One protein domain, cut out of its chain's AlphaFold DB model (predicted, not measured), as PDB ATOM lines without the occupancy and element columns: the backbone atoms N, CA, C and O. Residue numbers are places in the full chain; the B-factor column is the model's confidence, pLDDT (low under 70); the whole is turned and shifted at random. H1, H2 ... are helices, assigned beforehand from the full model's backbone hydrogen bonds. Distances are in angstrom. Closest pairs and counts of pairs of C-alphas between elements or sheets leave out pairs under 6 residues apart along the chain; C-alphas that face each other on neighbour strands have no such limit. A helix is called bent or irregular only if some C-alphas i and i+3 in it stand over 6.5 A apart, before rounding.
ATOM      1  N   GLU A  68      36.850 -23.143  71.186       49.88
ATOM      2  CA  GLU A  68      35.823 -22.073  71.142       49.88
ATOM      3  C   GLU A  68      36.172 -20.902  70.229       49.88
ATOM      4  O   GLU A  68      35.328 -20.403  69.491       49.88
ATOM      5  N   GLU A  69      37.408 -20.413  70.318       53.72
ATOM      6  CA  GLU A  69      37.840 -19.333  69.441       53.72
ATOM      7  C   GLU A  69      37.724 -19.794  67.982       53.72
ATOM      8  O   GLU A  69      37.340 -18.996  67.128       53.72
ATOM      9  N   LYS A  70      37.938 -21.091  67.726       60.78
ATOM     10  CA  LYS A  70      37.665 -21.722  66.437       60.78
ATOM     11  C   LYS A  70      36.170 -21.861  66.143       60.78
ATOM     12  O   LYS A  70      35.785 -21.489  65.053       60.78
ATOM     13  N   THR A  71      35.317 -22.294  67.075       67.31
ATOM     14  CA  THR A  71      33.861 -22.451  66.884       67.31
ATOM     15  C   THR A  71      33.199 -21.114  66.578       67.31
ATOM     16  O   THR A  71      32.387 -21.020  65.670       67.31
ATOM     17  N   TRP A  72      33.573 -20.050  67.287       71.31
ATOM     18  CA  TRP A  72      33.050 -18.712  67.024       71.31
ATOM     19  C   TRP A  72      33.596 -18.132  65.731       71.31
ATOM     20  O   TRP A  72      32.828 -17.592  64.948       71.31
ATOM     21  N   SER A  73      34.898 -18.275  65.472       71.44
ATOM     22  CA  SER A  73      35.451 -17.854  64.177       71.44
ATOM     23  C   SER A  73      34.825 -18.624  63.031       71.44
ATOM     24  O   SER A  73      34.615 -18.039  61.985       71.44
ATOM     25  N   HIS A  74      34.513 -19.900  63.240       78.12
ATOM     26  CA  HIS A  74      33.826 -20.743  62.284       78.12
ATOM     27  C   HIS A  74      32.400 -20.246  62.061       78.12
ATOM     28  O   HIS A  74      32.083 -19.931  60.932       78.12
ATOM     29  N   ASN A  75      31.587 -20.035  63.102       77.62
ATOM     30  CA  ASN A  75      30.228 -19.495  62.948       77.62
ATOM     31  C   ASN A  75      30.213 -18.118  62.260       77.62
ATOM     32  O   ASN A  75      29.364 -17.861  61.414       77.62
ATOM     33  N   ILE A  76      31.162 -17.237  62.600       82.12
ATOM     34  CA  ILE A  76      31.327 -15.931  61.943       82.12
ATOM     35  C   ILE A  76      31.737 -16.119  60.485       82.12
ATOM     36  O   ILE A  76      31.213 -15.442  59.612       82.12
ATOM     37  N   LEU A  77      32.673 -17.028  60.215       80.25
ATOM     38  CA  LEU A  77      33.123 -17.323  58.864       80.25
ATOM     39  C   LEU A  77      31.982 -17.907  58.029       80.25
ATOM     40  O   LEU A  77      31.797 -17.455  56.912       80.25
ATOM     41  N   GLU A  78      31.204 -18.849  58.558       80.88
ATOM     42  CA  GLU A  78      30.035 -19.418  57.884       80.88
ATOM     43  C   GLU A  78      28.976 -18.347  57.596       80.88
ATOM     44  O   GLU A  78      28.482 -18.279  56.475       80.88
ATOM     45  N   TYR A  79      28.717 -17.434  58.538       85.62
ATOM     46  CA  TYR A  79      27.841 -16.284  58.290       85.62
ATOM     47  C   TYR A  79      28.386 -15.354  57.193       85.62
ATOM     48  O   TYR A  79      27.684 -14.985  56.256       85.62
ATOM     49  N   ILE A  80      29.672 -14.996  57.257       82.12
ATOM     50  CA  ILE A  80      30.300 -14.152  56.234       82.12
ATOM     51  C   ILE A  80      30.271 -14.855  54.867       82.12
ATOM     52  O   ILE A  80      30.049 -14.203  53.850       82.12
ATOM     53  N   LYS A  81      30.472 -16.175  54.819       79.12
ATOM     54  CA  LYS A  81      30.397 -16.969  53.586       79.12
ATOM     55  C   LYS A  81      28.991 -16.971  52.994       79.12
ATOM     56  O   LYS A  81      28.876 -16.779  51.783       79.12
ATOM     57  N   SER A  82      27.957 -17.167  53.819       81.06
ATOM     58  CA  SER A  82      26.565 -17.183  53.354       81.06
ATOM     59  C   SER A  82      26.149 -15.844  52.752       81.06
ATOM     60  O   SER A  82      25.418 -15.826  51.768       81.06
ATOM     61  N   GLU A  83      26.669 -14.736  53.285       79.81
ATOM     62  CA  GLU A  83      26.416 -13.395  52.748       79.81
ATOM     63  C   GLU A  83      27.220 -13.102  51.469       79.81
ATOM     64  O   GLU A  83      26.733 -12.428  50.563       79.81
ATOM     65  N   ASN A  84      28.457 -13.603  51.356       69.00
ATOM     66  CA  ASN A  84      29.379 -13.141  50.312       69.00
ATOM     67  C   ASN A  84      29.432 -13.991  49.034       69.00
ATOM     68  O   ASN A  84      30.106 -13.585  48.097       69.00
ATOM     69  N   ASN A  85      28.771 -15.148  48.933       70.44
ATOM     70  CA  ASN A  85      28.851 -16.075  47.779       70.44
ATOM     71  C   ASN A  85      30.269 -16.571  47.386       70.44
ATOM     72  O   ASN A  85      30.379 -17.459  46.546       70.44
ATOM     73  N   VAL A  86      31.342 -16.053  47.995       67.44
ATOM     74  CA  VAL A  86      32.756 -16.319  47.657       67.44
ATOM     75  C   VAL A  86      33.156 -17.784  47.871       67.44
ATOM     76  O   VAL A  86      34.072 -18.278  47.224       67.44
ATOM     77  N   PHE A  87      32.472 -18.494  48.770       66.12
ATOM     78  CA  PHE A  87      32.788 -19.879  49.142       66.12
ATOM     79  C   PHE A  87      31.603 -20.829  48.914       66.12
ATOM     80  O   PHE A  87      31.391 -21.732  49.718       66.12
ATOM     81  N   ARG A  88      30.783 -20.608  47.875       65.50
ATOM     82  CA  ARG A  88      29.636 -21.488  47.590       65.50
ATOM     83  C   ARG A  88      30.080 -22.931  47.359       65.50
ATOM     84  O   ARG A  88      30.924 -23.184  46.497       65.50
ATOM     85  N   ASP A  89      29.435 -23.853  48.072       58.88
ATOM     86  CA  ASP A  89      29.728 -25.283  47.977       58.88
ATOM     87  C   ASP A  89      29.430 -25.867  46.579       58.88
ATOM     88  O   ASP A  89      30.071 -26.819  46.136       58.88
ATOM     89  N   ASP A  90      28.520 -25.234  45.832       54.78
ATOM     90  CA  ASP A  90      28.092 -25.667  44.494       54.78
ATOM     91  C   ASP A  90      29.198 -25.573  43.424       54.78
ATOM     92  O   ASP A  90      29.086 -26.177  42.356       54.78
ATOM     93  N   CYS A  91      30.276 -24.829  43.689       47.84
ATOM     94  CA  CYS A  91      31.420 -24.715  42.781       47.84
ATOM     95  C   CYS A  91      32.442 -25.853  42.953       47.84
ATOM     96  O   CYS A  91      33.404 -25.941  42.181       47.84
ATOM     97  N   PHE A  92      32.265 -26.729  43.947       54.91
ATOM     98  CA  PHE A  92      33.173 -27.846  44.177       54.91
ATOM     99  C   PHE A  92      32.692 -29.075  43.411       54.91
ATOM    100  O   PHE A  92      31.736 -29.753  43.784       54.91
ATOM    101  N   VAL A  93      33.386 -29.385  42.313       52.47
ATOM    102  CA  VAL A  93      33.218 -30.667  41.625       52.47
ATOM    103  C   VAL A  93      33.485 -31.775  42.637       52.47
ATOM    104  O   VAL A  93      34.572 -31.862  43.208       52.47
ATOM    105  N   ASN A  94      32.472 -32.607  42.861       51.59
ATOM    106  CA  ASN A  94      32.465 -33.664  43.860       51.59
ATOM    107  C   ASN A  94      33.385 -34.822  43.420       51.59
ATOM    108  O   ASN A  94      32.927 -35.897  43.022       51.59
ATOM    109  N   THR A  95      34.704 -34.595  43.457       53.16
ATOM    110  CA  THR A  95      35.737 -35.583  43.098       53.16
ATOM    111  C   THR A  95      35.700 -36.821  43.992       53.16
ATOM    112  O   THR A  95      36.254 -37.855  43.625       53.16
ATOM    113  N   GLU A  96      35.004 -36.759  45.132       52.00
ATOM    114  CA  GLU A  96      34.753 -37.922  45.989       52.00
ATOM    115  C   GLU A  96      33.921 -39.009  45.295       52.00
ATOM    116  O   GLU A  96      34.099 -40.191  45.581       52.00
ATOM    117  N   SER A  97      33.056 -38.649  44.340       54.66
ATOM    118  CA  SER A  97      32.215 -39.631  43.641       54.66
ATOM    119  C   SER A  97      32.979 -40.505  42.633       54.66
ATOM    120  O   SER A  97      32.511 -41.593  42.285       54.66
ATOM    121  N   GLU A  98      34.172 -40.080  42.202       54.72
ATOM    122  CA  GLU A  98      34.945 -40.759  41.154       54.72
ATOM    123  C   GLU A  98      36.037 -41.704  41.685       54.72
ATOM    124  O   GLU A  98      36.476 -42.592  40.952       54.72
ATOM    125  N   ILE A  99      36.458 -41.594  42.952       57.97
ATOM    126  CA  ILE A  99      37.603 -42.361  43.476       57.97
ATOM    127  C   ILE A  99      37.151 -43.348  44.553       57.97
ATOM    128  O   ILE A  99      37.102 -43.045  45.741       57.97
ATOM    129  N   LYS A 100      36.824 -44.571  44.122       57.31
ATOM    130  CA  LYS A 100      36.245 -45.614  44.988       57.31
ATOM    131  C   LYS A 100      37.257 -46.364  45.874       57.31
ATOM    132  O   LYS A 100      36.821 -47.058  46.784       57.31
ATOM    133  N   ASN A 101      38.575 -46.246  45.651       64.50
ATOM    134  CA  ASN A 101      39.602 -46.989  46.404       64.50
ATOM    135  C   ASN A 101      40.833 -46.145  46.797       64.50
ATOM    136  O   ASN A 101      41.395 -45.403  45.998       64.50
ATOM    137  N   VAL A 102      41.346 -46.364  48.017       60.66
ATOM    138  CA  VAL A 102      42.537 -45.680  48.577       60.66
ATOM    139  C   VAL A 102      43.824 -45.944  47.779       60.66
ATOM    140  O   VAL A 102      44.710 -45.090  47.737       60.66
ATOM    141  N   PHE A 103      43.957 -47.123  47.162       60.88
ATOM    142  CA  PHE A 103      45.109 -47.449  46.309       60.88
ATOM    143  C   PHE A 103      45.138 -46.605  45.028       60.88
ATOM    144  O   PHE A 103      46.219 -46.203  44.591       60.88
ATOM    145  N   ASP A 104      43.967 -46.260  44.495       78.12
ATOM    146  CA  ASP A 104      43.851 -45.419  43.305       78.12
ATOM    147  C   ASP A 104      44.269 -43.976  43.629       78.12
ATOM    148  O   ASP A 104      44.974 -43.352  42.835       78.12
ATOM    149  N   CYS A 105      43.974 -43.487  44.845       81.94
ATOM    150  CA  CYS A 105      44.443 -42.179  45.319       81.94
ATOM    151  C   CYS A 105      45.975 -42.075  45.349       81.94
ATOM    152  O   CYS A 105      46.526 -41.069  44.914       81.94
ATOM    153  N   GLU A 106      46.687 -43.086  45.863       85.06
ATOM    154  CA  GLU A 106      48.155 -43.026  45.971       85.06
ATOM    155  C   GLU A 106      48.821 -42.978  44.591       85.06
ATOM    156  O   GLU A 106      49.764 -42.208  44.376       85.06
ATOM    157  N   SER A 107      48.327 -43.792  43.655       86.06
ATOM    158  CA  SER A 107      48.807 -43.798  42.272       86.06
ATOM    159  C   SER A 107      48.515 -42.463  41.582       86.06
ATOM    160  O   SER A 107      49.425 -41.855  41.017       86.06
ATOM    161  N   ALA A 108      47.287 -41.949  41.720       88.19
ATOM    162  CA  ALA A 108      46.880 -40.664  41.160       88.19
ATOM    163  C   ALA A 108      47.705 -39.494  41.721       88.19
ATOM    164  O   ALA A 108      48.142 -38.633  40.960       88.19
ATOM    165  N   ILE A 109      47.993 -39.494  43.028       89.75
ATOM    166  CA  ILE A 109      48.878 -38.511  43.666       89.75
ATOM    167  C   ILE A 109      50.272 -38.562  43.039       89.75
ATOM    168  O   ILE A 109      50.799 -37.521  42.658       89.75
ATOM    169  N   LYS A 110      50.878 -39.750  42.911       89.69
ATOM    170  CA  LYS A 110      52.222 -39.894  42.320       89.69
ATOM    171  C   LYS A 110      52.246 -39.445  40.862       89.69
ATOM    172  O   LYS A 110      53.197 -38.785  40.446       89.69
ATOM    173  N   GLN A 111      51.204 -39.778  40.105       91.38
ATOM    174  CA  GLN A 111      51.063 -39.369  38.715       91.38
ATOM    175  C   GLN A 111      50.945 -37.846  38.597       91.38
ATOM    176  O   GLN A 111      51.712 -37.248  37.852       91.38
ATOM    177  N   LEU A 112      50.068 -37.202  39.375       91.38
ATOM    178  CA  LEU A 112      49.921 -35.742  39.375       91.38
ATOM    179  C   LEU A 112      51.175 -35.024  39.870       91.38
ATOM    180  O   LEU A 112      51.579 -34.032  39.279       91.38
ATOM    181  N   GLN A 113      51.841 -35.546  40.903       92.00
ATOM    182  CA  GLN A 113      53.142 -35.028  41.329       92.00
ATOM    183  C   GLN A 113      54.166 -35.100  40.195       92.00
ATOM    184  O   GLN A 113      54.907 -34.144  39.988       92.00
ATOM    185  N   SER A 114      54.214 -36.210  39.452       91.56
ATOM    186  CA  SER A 114      55.111 -36.353  38.304       91.56
ATOM    187  C   SER A 114      54.757 -35.386  37.173       91.56
ATOM    188  O   SER A 114      55.668 -34.772  36.625       91.56
ATOM    189  N   ILE A 115      53.465 -35.201  36.877       93.06
ATOM    190  CA  ILE A 115      52.981 -34.225  35.891       93.06
ATOM    191  C   ILE A 115      53.439 -32.816  36.283       93.06
ATOM    192  O   ILE A 115      54.144 -32.183  35.507       93.06
ATOM    193  N   ILE A 116      53.166 -32.373  37.514       93.12
ATOM    194  CA  ILE A 116      53.535 -31.032  38.002       93.12
ATOM    195  C   ILE A 116      55.062 -30.831  38.036       93.12
ATOM    196  O   ILE A 116      55.570 -29.746  37.753       93.12
ATOM    197  N   LEU A 117      55.824 -31.869  38.396       93.19
ATOM    198  CA  LEU A 117      57.287 -31.795  38.439       93.19
ATOM    199  C   LEU A 117      57.926 -31.739  37.046       93.19
ATOM    200  O   LEU A 117      59.022 -31.191  36.918       93.19
ATOM    201  N   HIS A 118      57.301 -32.340  36.032       93.69
ATOM    202  CA  HIS A 118      57.864 -32.460  34.681       93.69
ATOM    203  C   HIS A 118      57.214 -31.533  33.653       93.69
ATOM    204  O   HIS A 118      57.765 -31.370  32.563       93.69
ATOM    205  N   SER A 119      56.094 -30.893  33.983       92.88
ATOM    206  CA  SER A 119      55.496 -29.865  33.140       92.88
ATOM    207  C   SER A 119      56.432 -28.657  33.028       92.88
ATOM    208  O   SER A 119      57.175 -28.319  33.957       92.88
ATOM    209  N   GLN A 120      56.420 -27.985  31.876       91.50
ATOM    210  CA  GLN A 120      57.135 -26.713  31.727       91.50
ATOM    211  C   GLN A 120      56.468 -25.638  32.596       91.50
ATOM    212  O   GLN A 120      57.145 -24.975  33.385       91.50
ATOM    213  N   GLU A 121      55.138 -25.583  32.557       92.19
ATOM    214  CA  GLU A 121      54.300 -24.665  33.326       92.19
ATOM    215  C   GLU A 121      53.440 -25.433  34.332       92.19
ATOM    216  O   GLU A 121      52.944 -26.521  34.044       92.19
ATOM    217  N   SER A 122      53.287 -24.893  35.540       90.06
ATOM    218  CA  SER A 122      52.405 -25.483  36.548       90.06
ATOM    219  C   SER A 122      50.982 -24.985  36.330       90.06
ATOM    220  O   SER A 122      50.724 -23.792  36.503       90.06
ATOM    221  N   HIS A 123      50.053 -25.881  36.004       95.06
ATOM    222  CA  HIS A 123      48.655 -25.498  35.827       95.06
ATOM    223  C   HIS A 123      47.922 -25.460  37.183       95.06
ATOM    224  O   HIS A 123      47.981 -26.438  37.938       95.06
ATOM    225  N   PRO A 124      47.201 -24.368  37.512       96.50
ATOM    226  CA  PRO A 124      46.419 -24.255  38.746       96.50
ATOM    227  C   PRO A 124      45.485 -25.433  39.033       96.50
ATOM    228  O   PRO A 124      45.393 -25.896  40.168       96.50
ATOM    229  N   GLU A 125      44.824 -25.948  37.997       94.94
ATOM    230  CA  GLU A 125      43.851 -27.042  38.091       94.94
ATOM    231  C   GLU A 125      44.490 -28.348  38.579       94.94
ATOM    232  O   GLU A 125      43.913 -29.055  39.405       94.94
ATOM    233  N   GLU A 126      45.710 -28.647  38.130       94.56
ATOM    234  CA  GLU A 126      46.457 -29.836  38.548       94.56
ATOM    235  C   GLU A 126      46.855 -29.751  40.022       94.56
ATOM    236  O   GLU A 126      46.777 -30.742  40.751       94.56
ATOM    237  N   VAL A 127      47.242 -28.554  40.477       95.25
ATOM    238  CA  VAL A 127      47.586 -28.291  41.878       95.25
ATOM    239  C   VAL A 127      46.355 -28.407  42.770       95.25
ATOM    240  O   VAL A 127      46.418 -29.088  43.793       95.25
ATOM    241  N   ILE A 128      45.228 -27.807  42.383       94.62
ATOM    242  CA  ILE A 128      43.970 -27.934  43.129       94.62
ATOM    243  C   ILE A 128      43.567 -29.408  43.210       94.62
ATOM    244  O   ILE A 128      43.364 -29.920  44.309       94.62
ATOM    245  N   LYS A 129      43.569 -30.124  42.077       92.62
ATOM    246  CA  LYS A 129      43.249 -31.555  42.020       92.62
ATOM    247  C   LYS A 129      44.167 -32.391  42.911       92.62
ATOM    248  O   LYS A 129      43.693 -33.284  43.609       92.62
ATOM    249  N   LEU A 130      45.469 -32.100  42.929       92.75
ATOM    250  CA  LEU A 130      46.417 -32.772  43.817       92.75
ATOM    251  C   LEU A 130      46.048 -32.581  45.297       92.75
ATOM    252  O   LEU A 130      46.111 -33.536  46.069       92.75
ATOM    253  N   PHE A 131      45.658 -31.372  45.701       92.56
ATOM    254  CA  PHE A 131      45.271 -31.095  47.085       92.56
ATOM    255  C   PHE A 131      43.913 -31.693  47.455       92.56
ATOM    256  O   PHE A 131      43.773 -32.194  48.571       92.56
ATOM    257  N   SER A 132      42.963 -31.753  46.519       89.94
ATOM    258  CA  SER A 132      41.723 -32.519  46.696       89.94
ATOM    259  C   SER A 132      42.027 -33.999  46.948       89.94
ATOM    260  O   SER A 132      41.486 -34.595  47.876       89.94
ATOM    261  N   LEU A 133      42.976 -34.586  46.206       88.69
ATOM    262  CA  LEU A 133      43.425 -35.957  46.469       88.69
ATOM    263  C   LEU A 133      44.101 -36.099  47.835       88.69
ATOM    264  O   LEU A 133      43.890 -37.104  48.509       88.69
ATOM    265  N   TYR A 134      44.904 -35.119  48.264       88.81
ATOM    266  CA  TYR A 134      45.504 -35.134  49.600       88.81
ATOM    267  C   TYR A 134      44.464 -35.100  50.711       88.81
ATOM    268  O   TYR A 134      44.635 -35.822  51.690       88.81
ATOM    269  N   GLN A 135      43.403 -34.312  50.558       86.19
ATOM    270  CA  GLN A 135      42.295 -34.268  51.507       86.19
ATOM    271  C   GLN A 135      41.614 -35.635  51.649       86.19
ATOM    272  O   GLN A 135      41.311 -36.058  52.765       86.19
ATOM    273  N   SER A 136      41.405 -36.347  50.538       83.19
ATOM    274  CA  SER A 136      40.804 -37.687  50.540       83.19
ATOM    275  C   SER A 136      41.784 -38.801  50.950       83.19
ATOM    276  O   SER A 136      41.380 -39.953  51.121       83.19
ATOM    277  N   TYR A 137      43.080 -38.506  51.103       80.94
ATOM    278  CA  TYR A 137      44.111 -39.505  51.377       80.94
ATOM    279  C   TYR A 137      44.422 -39.647  52.874       80.94
ATOM    280  O   TYR A 137      44.512 -38.680  53.627       80.94
ATOM    281  N   ALA A 138      44.637 -40.885  53.332       70.44
ATOM    282  CA  ALA A 138      44.859 -41.169  54.749       70.44
ATOM    283  C   ALA A 138      46.099 -40.437  55.310       70.44
ATOM    284  O   ALA A 138      47.233 -40.664  54.875       70.44
ATOM    285  N   ARG A 139      45.885 -39.627  56.359       68.25
ATOM    286  CA  ARG A 139      46.896 -38.783  57.031       68.25
ATOM    287  C   ARG A 139      48.227 -39.485  57.320       68.25
ATOM    288  O   ARG A 139      49.286 -38.885  57.156       68.25
ATOM    289  N   SER A 140      48.194 -40.743  57.767       61.19
ATOM    290  CA  SER A 140      49.394 -41.500  58.160       61.19
ATOM    291  C   SER A 140      50.349 -41.790  56.998       61.19
ATOM    292  O   SER A 140      51.544 -41.971  57.226       61.19
ATOM    293  N   LYS A 141      49.849 -41.811  55.758       68.88
ATOM    294  CA  LYS A 141      50.649 -42.110  54.567       68.88
ATOM    295  C   LYS A 141      51.263 -40.860  53.925       68.88
ATOM    296  O   LYS A 141      52.341 -40.953  53.348       68.88
ATOM    297  N   LEU A 142      50.636 -39.689  54.070       69.94
ATOM    298  CA  LEU A 142      51.142 -38.414  53.535       69.94
ATOM    299  C   LEU A 142      52.517 -38.013  54.101       69.94
ATOM    300  O   LEU A 142      53.371 -37.528  53.357       69.94
ATOM    301  N   ASP A 143      52.759 -38.261  55.392       66.31
ATOM    302  CA  ASP A 143      54.018 -37.886  56.062       66.31
ATOM    303  C   ASP A 143      55.232 -38.685  55.546       66.31
ATOM    304  O   ASP A 143      56.369 -38.219  55.596       66.31
ATOM    305  N   GLN A 144      55.010 -39.885  54.998       65.75
ATOM    306  CA  GLN A 144      56.080 -40.694  54.404       65.75
ATOM    307  C   GLN A 144      56.488 -40.169  53.020       65.75
ATOM    308  O   GLN A 144      57.676 -40.177  52.689       65.75
ATOM    309  N   THR A 145      55.534 -39.660  52.235       65.94
ATOM    310  CA  THR A 145      55.765 -39.183  50.863       65.94
ATOM    311  C   THR A 145      56.630 -37.915  50.823       65.94
ATOM    312  O   THR A 145      57.465 -37.767  49.932       65.94
ATOM    313  N   TYR A 146      56.516 -37.029  51.820       64.31
ATOM    314  CA  TYR A 146      57.214 -35.733  51.841       64.31
ATOM    315  C   TYR A 146      58.647 -35.752  52.411       64.31
ATOM    316  O   TYR A 146      59.347 -34.740  52.350       64.31
ATOM    317  N   ARG A 147      59.147 -36.891  52.916       62.59
ATOM    318  CA  ARG A 147      60.500 -36.980  53.515       62.59
ATOM    319  C   ARG A 147      61.660 -36.962  52.509       62.59
ATOM    320  O   ARG A 147      62.816 -36.851  52.919       62.59
ATOM    321  N   ARG A 148      61.398 -37.034  51.198       65.06
ATOM    322  CA  ARG A 148      62.435 -36.915  50.153       65.06
ATOM    323  C   ARG A 148      62.736 -35.433  49.876       65.06
ATOM    324  O   ARG A 148      61.962 -34.740  49.224       65.06
ATOM    325  N   LYS A 149      63.860 -34.938  50.413       62.22
ATOM    326  CA  LYS A 149      64.182 -33.497  50.510       62.22
ATOM    327  C   LYS A 149      64.310 -32.743  49.177       62.22
ATOM    328  O   LYS A 149      63.964 -31.568  49.143       62.22
ATOM    329  N   GLU A 150      64.818 -33.361  48.111       62.56
ATOM    330  CA  GLU A 150      65.089 -32.642  46.850       62.56
ATOM    331  C   GLU A 150      63.842 -32.463  45.979       62.56
ATOM    332  O   GLU A 150      63.529 -31.338  45.595       62.56
ATOM    333  N   SER A 151      63.069 -33.529  45.754       69.19
ATOM    334  CA  SER A 151      61.796 -33.458  45.020       69.19
ATOM    335  C   SER A 151      60.782 -32.533  45.700       69.19
ATOM    336  O   SER A 151      59.988 -31.885  45.029       69.19
ATOM    337  N   SER A 152      60.851 -32.419  47.030       79.50
ATOM    338  CA  SER A 152      59.994 -31.527  47.818       79.50
ATOM    339  C   SER A 152      60.223 -30.042  47.500       79.50
ATOM    340  O   SER A 152      59.260 -29.291  47.375       79.50
ATOM    341  N   LYS A 153      61.476 -29.607  47.283       87.25
ATOM    342  CA  LYS A 153      61.779 -28.197  46.968       87.25
ATOM    343  C   LYS A 153      61.271 -27.783  45.590       87.25
ATOM    344  O   LYS A 153      60.666 -26.724  45.465       87.25
ATOM    345  N   LEU A 154      61.515 -28.610  44.571       89.69
ATOM    346  CA  LEU A 154      61.046 -28.318  43.216       89.69
ATOM    347  C   LEU A 154      59.515 -28.330  43.154       89.69
ATOM    348  O   LEU A 154      58.928 -27.435  42.557       89.69
ATOM    349  N   MET A 155      58.874 -29.285  43.836       91.00
ATOM    350  CA  MET A 155      57.416 -29.331  43.954       91.00
ATOM    351  C   MET A 155      56.861 -28.072  44.627       91.00
ATOM    352  O   MET A 155      55.869 -27.515  44.168       91.00
ATOM    353  N   HIS A 156      57.516 -27.601  45.695       92.12
ATOM    354  CA  HIS A 156      57.132 -26.369  46.379       92.12
ATOM    355  C   HIS A 156      57.171 -25.175  45.421       92.12
ATOM    356  O   HIS A 156      56.167 -24.482  45.283       92.12
ATOM    357  N   LEU A 157      58.278 -24.997  44.696       94.31
ATOM    358  CA  LEU A 157      58.410 -23.918  43.720       94.31
ATOM    359  C   LEU A 157      57.330 -24.004  42.633       94.31
ATOM    360  O   LEU A 157      56.684 -23.009  42.332       94.31
ATOM    361  N   LYS A 158      57.087 -25.202  42.088       95.44
ATOM    362  CA  LYS A 158      56.063 -25.433  41.062       95.44
ATOM    363  C   LYS A 158      54.660 -25.076  41.550       95.44
ATOM    364  O   LYS A 158      53.920 -24.432  40.811       95.44
ATOM    365  N   ILE A 159      54.310 -25.449  42.780       96.25
ATOM    366  CA  ILE A 159      53.021 -25.094  43.386       96.25
ATOM    367  C   ILE A 159      52.930 -23.585  43.631       96.25
ATOM    368  O   ILE A 159      51.904 -22.993  43.320       96.25
ATOM    369  N   GLN A 160      53.995 -22.945  44.122       96.69
ATOM    370  CA  GLN A 160      54.030 -21.487  44.286       96.69
ATOM    371  C   GLN A 160      53.815 -20.769  42.952       96.69
ATOM    372  O   GLN A 160      52.991 -19.865  42.882       96.69
ATOM    373  N   THR A 161      54.472 -21.211  41.876       96.81
ATOM    374  CA  THR A 161      54.259 -20.654  40.532       96.81
ATOM    375  C   THR A 161      52.809 -20.802  40.065       96.81
ATOM    376  O   THR A 161      52.275 -19.864  39.484       96.81
ATOM    377  N   ALA A 162      52.154 -21.932  40.349       97.56
ATOM    378  CA  ALA A 162      50.732 -22.098  40.042       97.56
ATOM    379  C   ALA A 162      49.843 -21.157  40.868       97.56
ATOM    380  O   ALA A 162      48.892 -20.600  40.338       97.56
ATOM    381  N   ILE A 163      50.147 -20.948  42.155       97.69
ATOM    382  CA  ILE A 163      49.399 -20.007  43.006       97.69
ATOM    383  C   ILE A 163      49.464 -18.586  42.427       97.69
ATOM    384  O   ILE A 163      48.441 -17.909  42.358       97.69
ATOM    385  N   LEU A 164      50.632 -18.159  41.935       97.25
ATOM    386  CA  LEU A 164      50.793 -16.850  41.291       97.25
ATOM    387  C   LEU A 164      49.920 -16.687  40.034       97.25
ATOM    388  O   LEU A 164      49.528 -15.569  39.714       97.25
ATOM    389  N   SER A 165      49.586 -17.775  39.330       96.94
ATOM    390  CA  SER A 165      48.744 -17.745  38.125       96.94
ATOM    391  C   SER A 165      47.262 -18.047  38.376       96.94
ATOM    392  O   SER A 165      46.462 -17.930  37.449       96.94
ATOM    393  N   MET A 166      46.867 -18.399  39.605       97.81
ATOM    394  CA  MET A 166      45.467 -18.681  39.947       97.81
ATOM    395  C   MET A 166      44.579 -17.443  39.780       97.81
ATOM    396  O   MET A 166      44.967 -16.345  40.178       97.81
ATOM    397  N   SER A 167      43.359 -17.610  39.267       96.06
ATOM    398  CA  SER A 167      42.290 -16.607  39.380       96.06
ATOM    399  C   SER A 167      41.804 -16.471  40.831       96.06
ATOM    400  O   SER A 167      42.136 -17.294  41.682       96.06
ATOM    401  N   PHE A 168      40.996 -15.449  41.135       94.44
ATOM    402  CA  PHE A 168      40.398 -15.303  42.469       94.44
ATOM    403  C   PHE A 168      39.589 -16.548  42.879       94.44
ATOM    404  O   PHE A 168      39.846 -17.118  43.937       94.44
ATOM    405  N   ASP A 169      38.711 -17.041  42.001       93.56
ATOM    406  CA  ASP A 169      37.906 -18.242  42.264       93.56
ATOM    407  C   ASP A 169      38.782 -19.478  42.516       93.56
ATOM    408  O   ASP A 169      38.508 -20.287  43.407       93.56
ATOM    409  N   GLN A 170      39.886 -19.607  41.772       95.44
ATOM    410  CA  GLN A 170      40.851 -20.686  41.973       95.44
ATOM    411  C   GLN A 170      41.592 -20.555  43.309       95.44
ATOM    412  O   GLN A 170      41.810 -21.572  43.963       95.44
ATOM    413  N   LEU A 171      41.938 -19.342  43.756       96.50
ATOM    414  CA  LEU A 171      42.526 -19.116  45.082       96.50
ATOM    415  C   LEU A 171      41.538 -19.480  46.198       96.50
ATOM    416  O   LEU A 171      41.924 -20.144  47.161       96.50
ATOM    417  N   CYS A 172      40.263 -19.104  46.062       93.19
ATOM    418  CA  CYS A 172      39.203 -19.486  46.996       93.19
ATOM    419  C   CYS A 172      39.057 -21.009  47.080       93.19
ATOM    420  O   CYS A 172      39.094 -21.575  48.181       93.19
ATOM    421  N   HIS A 173      38.989 -21.688  45.930       92.00
ATOM    422  CA  HIS A 173      38.929 -23.148  45.873       92.00
ATOM    423  C   HIS A 173      40.169 -23.768  46.517       92.00
ATOM    424  O   HIS A 173      40.059 -24.593  47.428       92.00
ATOM    425  N   PHE A 174      41.355 -23.319  46.108       95.44
ATOM    426  CA  PHE A 174      42.614 -23.824  46.627       95.44
ATOM    427  C   PHE A 174      42.721 -23.642  48.145       95.44
ATOM    428  O   PHE A 174      43.154 -24.555  48.844       95.44
ATOM    429  N   SER A 175      42.261 -22.511  48.682       94.94
ATOM    430  CA  SER A 175      42.260 -22.262  50.124       94.94
ATOM    431  C   SER A 175      41.387 -23.250  50.900       94.94
ATOM    432  O   SER A 175      41.778 -23.678  51.985       94.94
ATOM    433  N   THR A 176      40.261 -23.670  50.314       90.75
ATOM    434  CA  THR A 176      39.324 -24.630  50.910       90.75
ATOM    435  C   THR A 176      39.957 -26.016  51.007       90.75
ATOM    436  O   THR A 176      40.025 -26.603  52.090       90.75
ATOM    437  N   VAL A 177      40.527 -26.518  49.907       92.25
ATOM    438  CA  VAL A 177      41.218 -27.823  49.910       92.25
ATOM    439  C   VAL A 177      42.491 -27.784  50.763       92.25
ATOM    440  O   VAL A 177      42.784 -28.728  51.502       92.25
ATOM    441  N   LEU A 178      43.220 -26.663  50.751       93.88
ATOM    442  CA  LEU A 178      44.404 -26.463  51.582       93.88
ATOM    443  C   LEU A 178      44.048 -26.471  53.073       93.88
ATOM    444  O   LEU A 178      44.747 -27.101  53.870       93.88
ATOM    445  N   LYS A 179      42.941 -25.829  53.464       91.69
ATOM    446  CA  LYS A 179      42.457 -25.811  54.848       91.69
ATOM    447  C   LYS A 179      42.222 -27.218  55.393       91.69
ATOM    448  O   LYS A 179      42.612 -27.503  56.529       91.69
ATOM    449  N   ASN A 180      41.654 -28.102  54.580       88.62
ATOM    450  CA  ASN A 180      41.365 -29.476  54.980       88.62
ATOM    451  C   ASN A 180      42.646 -30.284  55.238       88.62
ATOM    452  O   ASN A 180      42.711 -31.057  56.197       88.62
ATOM    453  N   VAL A 181      43.709 -30.045  54.462       89.25
ATOM    454  CA  VAL A 181      45.000 -30.728  54.662       89.25
ATOM    455  C   VAL A 181      45.893 -30.063  55.715       89.25
ATOM    456  O   VAL A 181      46.765 -30.726  56.283       89.25
ATOM    457  N   LEU A 182      45.667 -28.786  56.063       87.12
ATOM    458  CA  LEU A 182      46.386 -28.110  57.156       87.12
ATOM    459  C   LEU A 182      46.233 -28.853  58.492       87.12
ATOM    460  O   LEU A 182      47.170 -28.876  59.294       87.12
ATOM    461  N   GLY A 183      45.104 -29.540  58.709       82.69
ATOM    462  CA  GLY A 183      44.870 -30.383  59.887       82.69
ATOM    463  C   GLY A 183      45.891 -31.517  60.067       82.69
ATOM    464  O   GLY A 183      46.029 -32.066  61.168       82.69
ATOM    465  N   TYR A 184      46.653 -31.854  59.021       82.88
ATOM    466  CA  TYR A 184      47.704 -32.867  59.079       82.88
ATOM    467  C   TYR A 184      48.974 -32.393  59.801       82.88
ATOM    468  O   TYR A 184      49.729 -33.251  60.263       82.88
ATOM    469  N   ASN A 185      49.142 -31.084  60.036       80.06
ATOM    470  CA  ASN A 185      50.311 -30.461  60.682       80.06
ATOM    471  C   ASN A 185      51.640 -30.723  59.948       80.06
ATOM    472  O   ASN A 185      52.687 -30.868  60.578       80.06
ATOM    473  N   ILE A 186      51.599 -30.795  58.616       85.81
ATOM    474  CA  ILE A 186      52.802 -30.892  57.783       85.81
ATOM    475  C   ILE A 186      53.320 -29.472  57.521       85.81
ATOM    476  O   ILE A 186      52.568 -28.607  57.069       85.81
ATOM    477  N   GLU A 187      54.609 -29.237  57.793       88.06
ATOM    478  CA  GLU A 187      55.252 -27.918  57.659       88.06
ATOM    479  C   GLU A 187      55.057 -27.323  56.257       88.06
ATOM    480  O   GLU A 187      54.727 -26.149  56.125       88.06
ATOM    481  N   PHE A 188      55.162 -28.161  55.224       89.62
ATOM    482  CA  PHE A 188      54.934 -27.790  53.829       89.62
ATOM    483  C   PHE A 188      53.567 -27.123  53.592       89.62
ATOM    484  O   PHE A 188      53.505 -26.058  52.986       89.62
ATOM    485  N   PHE A 189      52.474 -27.691  54.115       91.88
ATOM    486  CA  PHE A 189      51.142 -27.096  53.955       91.88
ATOM    487  C   PHE A 189      51.013 -25.772  54.707       91.88
ATOM    488  O   PHE A 189      50.374 -24.848  54.215       91.88
ATOM    489  N   SER A 190      51.659 -25.659  55.871       91.69
ATOM    490  CA  SER A 190      51.675 -24.404  56.631       91.69
ATOM    491  C   SER A 190      52.430 -23.304  55.879       91.69
ATOM    492  O   SER A 190      51.944 -22.181  55.811       91.69
ATOM    493  N   GLN A 191      53.574 -23.634  55.265       93.88
ATOM    494  CA  GLN A 191      54.345 -22.706  54.428       93.88
ATOM    495  C   GLN A 191      53.543 -22.254  53.203       93.88
ATOM    496  O   GLN A 191      53.507 -21.063  52.909       93.88
ATOM    497  N   LEU A 192      52.848 -23.178  52.531       95.56
ATOM    498  CA  LEU A 192      51.983 -22.841  51.400       95.56
ATOM    499  C   LEU A 192      50.800 -21.961  51.794       95.56
ATOM    500  O   LEU A 192      50.469 -21.043  51.053       95.56
ATOM    501  N   ALA A 193      50.173 -22.204  52.946       96.44
ATOM    502  CA  ALA A 193      49.088 -21.350  53.421       96.44
ATOM    503  C   ALA A 193      49.581 -19.927  53.707       96.44
ATOM    504  O   ALA A 193      48.875 -18.963  53.418       96.44
ATOM    505  N   THR A 194      50.793 -19.786  54.258       96.62
ATOM    506  CA  THR A 194      51.401 -18.469  54.485       96.62
ATOM    507  C   THR A 194      51.711 -17.788  53.155       96.62
ATOM    508  O   THR A 194      51.292 -16.650  52.970       96.62
ATOM    509  N   PHE A 195      52.318 -18.502  52.202       97.81
ATOM    510  CA  PHE A 195      52.582 -17.986  50.855       97.81
ATOM    511  C   PHE A 195      51.298 -17.553  50.130       97.81
ATOM    512  O   PHE A 195      51.243 -16.479  49.546       97.81
ATOM    513  N   LEU A 196      50.233 -18.355  50.207       97.81
ATOM    514  CA  LEU A 196      48.934 -18.028  49.619       97.81
ATOM    515  C   LEU A 196      48.361 -16.723  50.192       97.81
ATOM    516  O   LEU A 196      47.795 -15.920  49.454       97.81
ATOM    517  N   PHE A 197      48.520 -16.486  51.496       97.38
ATOM    518  CA  PHE A 197      48.051 -15.251  52.125       97.38
ATOM    519  C   PHE A 197      48.925 -14.034  51.786       97.38
ATOM    520  O   PHE A 197      48.387 -12.946  51.597       97.38
ATOM    521  N   GLU A 198      50.242 -14.212  51.654       97.31
ATOM    522  CA  GLU A 198      51.158 -13.183  51.131       97.31
ATOM    523  C   GLU A 198      50.822 -12.803  49.684       97.31
ATOM    524  O   GLU A 198      50.824 -11.625  49.332       97.31
ATOM    525  N   GLU A 199      50.475 -13.784  48.852       97.75
ATOM    526  CA  GLU A 199      50.041 -13.534  47.479       97.75
ATOM    527  C   GLU A 199      48.711 -12.771  47.444       97.75
ATOM    528  O   GLU A 199      48.571 -11.798  46.705       97.75
ATOM    529  N   CYS A 200      47.747 -13.139  48.297       97.62
ATOM    530  CA  CYS A 200      46.510 -12.367  48.453       97.62
ATOM    531  C   CYS A 200      46.806 -10.916  48.861       97.62
ATOM    532  O   CYS A 200      46.218  -9.996  48.299       97.62
ATOM    533  N   PHE A 201      47.744 -10.706  49.791       97.12
ATOM    534  CA  PHE A 201      48.193  -9.371  50.190       97.12
ATOM    535  C   PHE A 201      48.853  -8.599  49.030       97.12
ATOM    536  O   PHE A 201      48.591  -7.416  48.840       97.12
ATOM    537  N   THR A 202      49.657  -9.265  48.205       96.81
ATOM    538  CA  THR A 202      50.306  -8.634  47.043       96.81
ATOM    539  C   THR A 202      49.277  -8.185  46.001       96.81
ATOM    540  O   THR A 202      49.399  -7.114  45.407       96.81
ATOM    541  N   ARG A 203      48.208  -8.964  45.793       96.94
ATOM    542  CA  ARG A 203      47.155  -8.624  44.823       96.94
ATOM    543  C   ARG A 203      46.278  -7.457  45.256       96.94
ATOM    544  O   ARG A 203      45.866  -6.677  44.398       96.94
ATOM    545  N   VAL A 204      46.027  -7.301  46.558       95.31
ATOM    546  CA  VAL A 204      45.168  -6.213  47.052       95.31
ATOM    547  C   VAL A 204      45.763  -4.823  46.877       95.31
ATOM    548  O   VAL A 204      45.004  -3.857  46.873       95.31
ATOM    549  N   GLU A 205      47.074  -4.697  46.654       87.50
ATOM    550  CA  GLU A 205      47.693  -3.410  46.304       87.50
ATOM    551  C   GLU A 205      47.099  -2.806  45.019       87.50
ATOM    552  O   GLU A 205      47.063  -1.584  44.868       87.50
ATOM    553  N   ASN A 206      46.575  -3.652  44.125       89.94
ATOM    554  CA  ASN A 206      45.956  -3.244  42.863       89.94
ATOM    555  C   ASN A 206      44.418  -3.189  42.917       89.94
ATOM    556  O   ASN A 206      43.792  -2.797  41.930       89.94
ATOM    557  N   CYS A 207      43.800  -3.574  44.037       93.25
ATOM    558  CA  CYS A 207      42.346  -3.561  44.180       93.25
ATOM    559  C   CYS A 207      41.795  -2.133  44.243       93.25
ATOM    560  O   CYS A 207      42.345  -1.244  44.905       93.25
ATOM    561  N   GLN A 208      40.660  -1.923  43.577       91.94
ATOM    562  CA  GLN A 208      40.027  -0.604  43.473       91.94
ATOM    563  C   GLN A 208      38.901  -0.408  44.487       91.94
ATOM    564  O   GLN A 208      38.487   0.726  44.720       91.94
ATOM    565  N   SER A 209      38.422  -1.489  45.107       93.94
ATOM    566  CA  SER A 209      37.316  -1.438  46.061       93.94
ATOM    567  C   SER A 209      37.643  -2.140  47.375       93.94
ATOM    568  O   SER A 209      38.367  -3.134  47.420       93.94
ATOM    569  N   LEU A 210      37.041  -1.657  48.464       94.44
ATOM    570  CA  LEU A 210      37.124  -2.303  49.775       94.44
ATOM    571  C   LEU A 210      36.576  -3.736  49.757       94.44
ATOM    572  O   LEU A 210      37.094  -4.600  50.461       94.44
ATOM    573  N   SER A 211      35.546  -3.986  48.945       93.56
ATOM    574  CA  SER A 211      34.937  -5.310  48.817       93.56
ATOM    575  C   SER A 211      35.958  -6.343  48.343       93.56
ATOM    576  O   SER A 211      36.089  -7.391  48.966       93.56
ATOM    577  N   GLU A 212      36.735  -6.027  47.305       93.75
ATOM    578  CA  GLU A 212      37.798  -6.909  46.806       93.75
ATOM    579  C   GLU A 212      38.877  -7.156  47.869       93.75
ATOM    580  O   GLU A 212      39.289  -8.294  48.095       93.75
ATOM    581  N   ILE A 213      39.301  -6.107  48.583       95.69
ATOM    582  CA  ILE A 213      40.330  -6.223  49.627       95.69
ATOM    583  C   ILE A 213      39.856  -7.153  50.751       95.69
ATOM    584  O   ILE A 213      40.604  -8.030  51.190       95.69
ATOM    585  N   ILE A 214      38.606  -6.995  51.201       95.00
ATOM    586  CA  ILE A 214      37.998  -7.876  52.205       95.00
ATOM    587  C   ILE A 214      37.926  -9.313  51.679       95.00
ATOM    588  O   ILE A 214      38.299 -10.232  52.402       95.00
ATOM    589  N   GLN A 215      37.515  -9.526  50.428       93.69
ATOM    590  CA  GLN A 215      37.427 -10.861  49.828       93.69
ATOM    591  C   GLN A 215      38.774 -11.602  49.821       93.69
ATOM    592  O   GLN A 215      38.841 -12.759  50.240       93.69
ATOM    593  N   TYR A 216      39.866 -10.934  49.442       96.25
ATOM    594  CA  TYR A 216      41.210 -11.512  49.543       96.25
ATOM    595  C   TYR A 216      41.639 -11.753  50.997       96.25
ATOM    596  O   TYR A 216      42.258 -12.775  51.302       96.25
ATOM    597  N   PHE A 217      41.287 -10.857  51.922       95.75
ATOM    598  CA  PHE A 217      41.566 -11.061  53.344       95.75
ATOM    599  C   PHE A 217      40.831 -12.294  53.900       95.75
ATOM    600  O   PHE A 217      41.394 -13.052  54.699       95.75
ATOM    601  N   LEU A 218      39.595 -12.538  53.450       94.38
ATOM    602  CA  LEU A 218      38.784 -13.681  53.870       94.38
ATOM    603  C   LEU A 218      39.412 -15.029  53.506       94.38
ATOM    604  O   LEU A 218      39.222 -15.983  54.255       94.38
ATOM    605  N   ILE A 219      40.219 -15.111  52.442       95.00
ATOM    606  CA  ILE A 219      41.014 -16.312  52.131       95.00
ATOM    607  C   ILE A 219      41.995 -16.610  53.275       95.00
ATOM    608  O   ILE A 219      42.043 -17.726  53.799       95.00
ATOM    609  N   GLY A 220      42.736 -15.600  53.737       94.69
ATOM    610  CA  GLY A 220      43.636 -15.734  54.884       94.69
ATOM    611  C   GLY A 220      42.901 -16.060  56.182       94.69
ATOM    612  O   GLY A 220      43.331 -16.926  56.950       94.69
ATOM    613  N   PHE A 221      41.764 -15.404  56.418       93.31
ATOM    614  CA  PHE A 221      40.927 -15.688  57.580       93.31
ATOM    615  C   PHE A 221      40.353 -17.112  57.541       93.31
ATOM    616  O   PHE A 221      40.328 -17.779  58.571       93.31
ATOM    617  N   HIS A 222      39.985 -17.638  56.373       91.06
ATOM    618  CA  HIS A 222      39.561 -19.028  56.210       91.06
ATOM    619  C   HIS A 222      40.691 -20.012  56.563       91.06
ATOM    620  O   HIS A 222      40.501 -20.939  57.362       91.06
ATOM    621  N   LEU A 223      41.903 -19.772  56.053       92.06
ATOM    622  CA  LEU A 223      43.076 -20.621  56.299       92.06
ATOM    623  C   LEU A 223      43.480 -20.644  57.778       92.06
ATOM    624  O   LEU A 223      43.687 -21.713  58.363       92.06
ATOM    625  N   PHE A 224      43.556 -19.472  58.407       92.12
ATOM    626  CA  PHE A 224      44.178 -19.312  59.723       92.12
ATOM    627  C   PHE A 224      43.207 -19.033  60.875       92.12
ATOM    628  O   PHE A 224      43.620 -19.123  62.036       92.12
ATOM    629  N   GLU A 225      41.942 -18.712  60.597       90.06
ATOM    630  CA  GLU A 225      40.940 -18.274  61.581       90.06
ATOM    631  C   GLU A 225      41.512 -17.155  62.476       90.06
ATOM    632  O   GLU A 225      42.223 -16.267  62.009       90.06
ATOM    633  N   ASN A 226      41.298 -17.212  63.795       87.75
ATOM    634  CA  ASN A 226      41.902 -16.274  64.748       87.75
ATOM    635  C   ASN A 226      43.438 -16.251  64.730       87.75
ATOM    636  O   ASN A 226      44.032 -15.307  65.247       87.75
ATOM    637  N   SER A 227      44.103 -17.276  64.182       90.06
ATOM    638  CA  SER A 227      45.566 -17.280  64.067       90.06
ATOM    639  C   SER A 227      46.065 -16.427  62.902       90.06
ATOM    640  O   SER A 227      47.278 -16.256  62.784       90.06
ATOM    641  N   VAL A 228      45.174 -15.856  62.080       93.25
ATOM    642  CA  VAL A 228      45.554 -14.934  60.998       93.25
ATOM    643  C   VAL A 228      46.352 -13.747  61.543       93.25
ATOM    644  O   VAL A 228      47.334 -13.340  60.936       93.25
ATOM    645  N   SER A 229      46.048 -13.281  62.762       92.44
ATOM    646  CA  SER A 229      46.773 -12.182  63.420       92.44
ATOM    647  C   SER A 229      48.220 -12.500  63.807       92.44
ATOM    648  O   SER A 229      48.953 -11.620  64.261       92.44
ATOM    649  N   ARG A 230      48.650 -13.759  63.650       91.50
ATOM    650  CA  ARG A 230      50.041 -14.189  63.847       91.50
ATOM    651  C   ARG A 230      50.849 -14.163  62.553       91.50
ATOM    652  O   ARG A 230      52.067 -14.300  62.623       91.50
ATOM    653  N   GLN A 231      50.188 -14.017  61.405       94.62
ATOM    654  CA  GLN A 231      50.862 -13.880  60.121       94.62
ATOM    655  C   GLN A 231      51.509 -12.500  60.044       94.62
ATOM    656  O   GLN A 231      50.948 -11.516  60.522       94.62
ATOM    657  N   HIS A 232      52.707 -12.421  59.471       93.81
ATOM    658  CA  HIS A 232      53.472 -11.175  59.482       93.81
ATOM    659  C   HIS A 232      52.833 -10.084  58.609       93.81
ATOM    660  O   HIS A 232      52.846  -8.932  59.021       93.81
ATOM    661  N   VAL A 233      52.193 -10.458  57.493       94.69
ATOM    662  CA  VAL A 233      51.462  -9.526  56.612       94.69
ATOM    663  C   VAL A 233      50.127  -9.042  57.185       94.69
ATOM    664  O   VAL A 233      49.512  -8.147  56.624       94.69
ATOM    665  N   PHE A 234      49.640  -9.601  58.302       94.88
ATOM    666  CA  PHE A 234      48.299  -9.290  58.819       94.88
ATOM    667  C   PHE A 234      48.093  -7.801  59.116       94.88
ATOM    668  O   PHE A 234      47.050  -7.249  58.778       94.88
ATOM    669  N   PHE A 235      49.061  -7.154  59.774       93.31
ATOM    670  CA  PHE A 235      48.915  -5.746  60.154       93.31
ATOM    671  C   PHE A 235      48.930  -4.833  58.933       93.31
ATOM    672  O   PHE A 235      48.112  -3.918  58.862       93.31
ATOM    673  N   ASP A 236      49.800  -5.128  57.969       93.56
ATOM    674  CA  ASP A 236      49.889  -4.385  56.717       93.56
ATOM    675  C   ASP A 236      48.600  -4.565  55.906       93.56
ATOM    676  O   ASP A 236      48.015  -3.584  55.458       93.56
ATOM    677  N   PHE A 237      48.062  -5.785  55.840       94.38
ATOM    678  CA  PHE A 237      46.791  -6.068  55.175       94.38
ATOM    679  C   PHE A 237      45.628  -5.287  55.806       94.38
ATOM    680  O   PHE A 237      44.912  -4.567  55.115       94.38
ATOM    681  N   VAL A 238      45.464  -5.352  57.133       92.75
ATOM    682  CA  VAL A 238      44.397  -4.611  57.830       92.75
ATOM    683  C   VAL A 238      44.570  -3.095  57.678       92.75
ATOM    684  O   VAL A 238      43.578  -2.367  57.664       92.75
ATOM    685  N   SER A 239      45.803  -2.604  57.512       91.31
ATOM    686  CA  SER A 239      46.053  -1.178  57.283       91.31
ATOM    687  C   SER A 239      45.470  -0.651  55.970       91.31
ATOM    688  O   SER A 239      45.074   0.513  55.906       91.31
ATOM    689  N   LEU A 240      45.317  -1.511  54.957       93.31
ATOM    690  CA  LEU A 240      44.732  -1.140  53.667       93.31
ATOM    691  C   LEU A 240      43.251  -0.757  53.777       93.31
ATOM    692  O   LEU A 240      42.772   0.057  52.987       93.31
ATOM    693  N   PHE A 241      42.530  -1.270  54.784       94.31
ATOM    694  CA  PHE A 241      41.129  -0.902  55.019       94.31
ATOM    695  C   PHE A 241      40.961   0.584  55.338       94.31
ATOM    696  O   PHE A 241      39.932   1.167  55.004       94.31
ATOM    697  N   HIS A 242      41.980   1.212  55.938       92.00
ATOM    698  CA  HIS A 242      41.945   2.621  56.318       92.00
ATOM    699  C   HIS A 242      41.629   3.543  55.132       92.00
ATOM    700  O   HIS A 242      40.925   4.531  55.299       92.00
ATOM    701  N   LYS A 243      42.090   3.194  53.923       91.00
ATOM    702  CA  LYS A 243      41.883   3.998  52.709       91.00
ATOM    703  C   LYS A 243      40.406   4.133  52.307       91.00
ATOM    704  O   LYS A 243      40.058   5.115  51.665       91.00
ATOM    705  N   TYR A 244      39.563   3.166  52.664       93.81
ATOM    706  CA  TYR A 244      38.180   3.061  52.176       93.81
ATOM    707  C   TYR A 244      37.138   3.049  53.304       93.81
ATOM    708  O   TYR A 244      35.971   2.739  53.087       93.81
ATOM    709  N   ILE A 245      37.559   3.342  54.532       93.94
ATOM    710  CA  ILE A 245      36.751   3.161  55.743       93.94
ATOM    711  C   ILE A 245      35.564   4.129  55.844       93.94
ATOM    712  O   ILE A 245      34.545   3.791  56.444       93.94
TER     713      ILE A 245
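This is residues 68 to 245 of the 671 residues of an uncharacterized protein of Armadillidium vulgare (UniProt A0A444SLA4). An elongated helical body has H2, H3, H6, H8 and H9 side by side along its length, with H5 and H7 as a second row covering one side. H1 packs on H8, and the long unnamed stretch 85 to 101 leads from H1 to H2, near the opposite end from H9. The printed part has 178 residues with nine named helices, H1 to H9 in order, and no named strand: all helix. It is compact, with a radius of gyration of the C-alphas of 16.7 A and spans of 51 by 32 by 26 A.

H1, residues 68 to 84, begins at C-alpha 68 (35.823, -22.073, 71.142). H2 is 102 to 118, H3 124 to 136, H4 139 to 145, H5 149 to 165, 25.3 A long, H6 168 to 182, and H7 187 to 204, 26.2 A. H8, 210 to 230, 22.5 A, is irregular, with C-alphas 223 and 226 9.6 A apart and a kink of 104 degrees near residue 224. H9, 234 to 244, ends at C-alpha 244 (38.180, 3.061, 52.176).

H1 touches the hub H8 at residues 222 to 226 alone, C-alphas of Ser 73 and Glu 225 closest at 6.1 A. H2 and H3 form a hairpin, Ile 109 and Leu 130 having the closest C-alphas, 6.2 A. H4 touches no helix but is near H2. H3 touches H6, the same way at a shallow tilt of 27 degrees, with the C-alphas of Gln 135 and Val 181 closest at 5.5 A. H5 touches H7, C-alphas of Ile 163 and Leu 196 closest at 6.9 A. H6 to H9 form an up-and-down bundle, each running against the one before. Every O i to N i+4 pair is within hydrogen-bond range in H1, H2, H3, H6 and H7, against 11 of 13 in H5, 10 of 17 in H8, 0 of 3 in H4 and 3 of 7 in H9; O i to N i+3 gives 3 of 4 in H4 and 8 of 8 in H9.

The C-alphas farthest apart, Phe 103 and Ile 245, are 52.2 A apart. The printed part has no cut; the link H1 to H2 is long. Mean pLDDT of the printed part is 84.8, with residues 86 to 103 and 139 to 151 among those under 70.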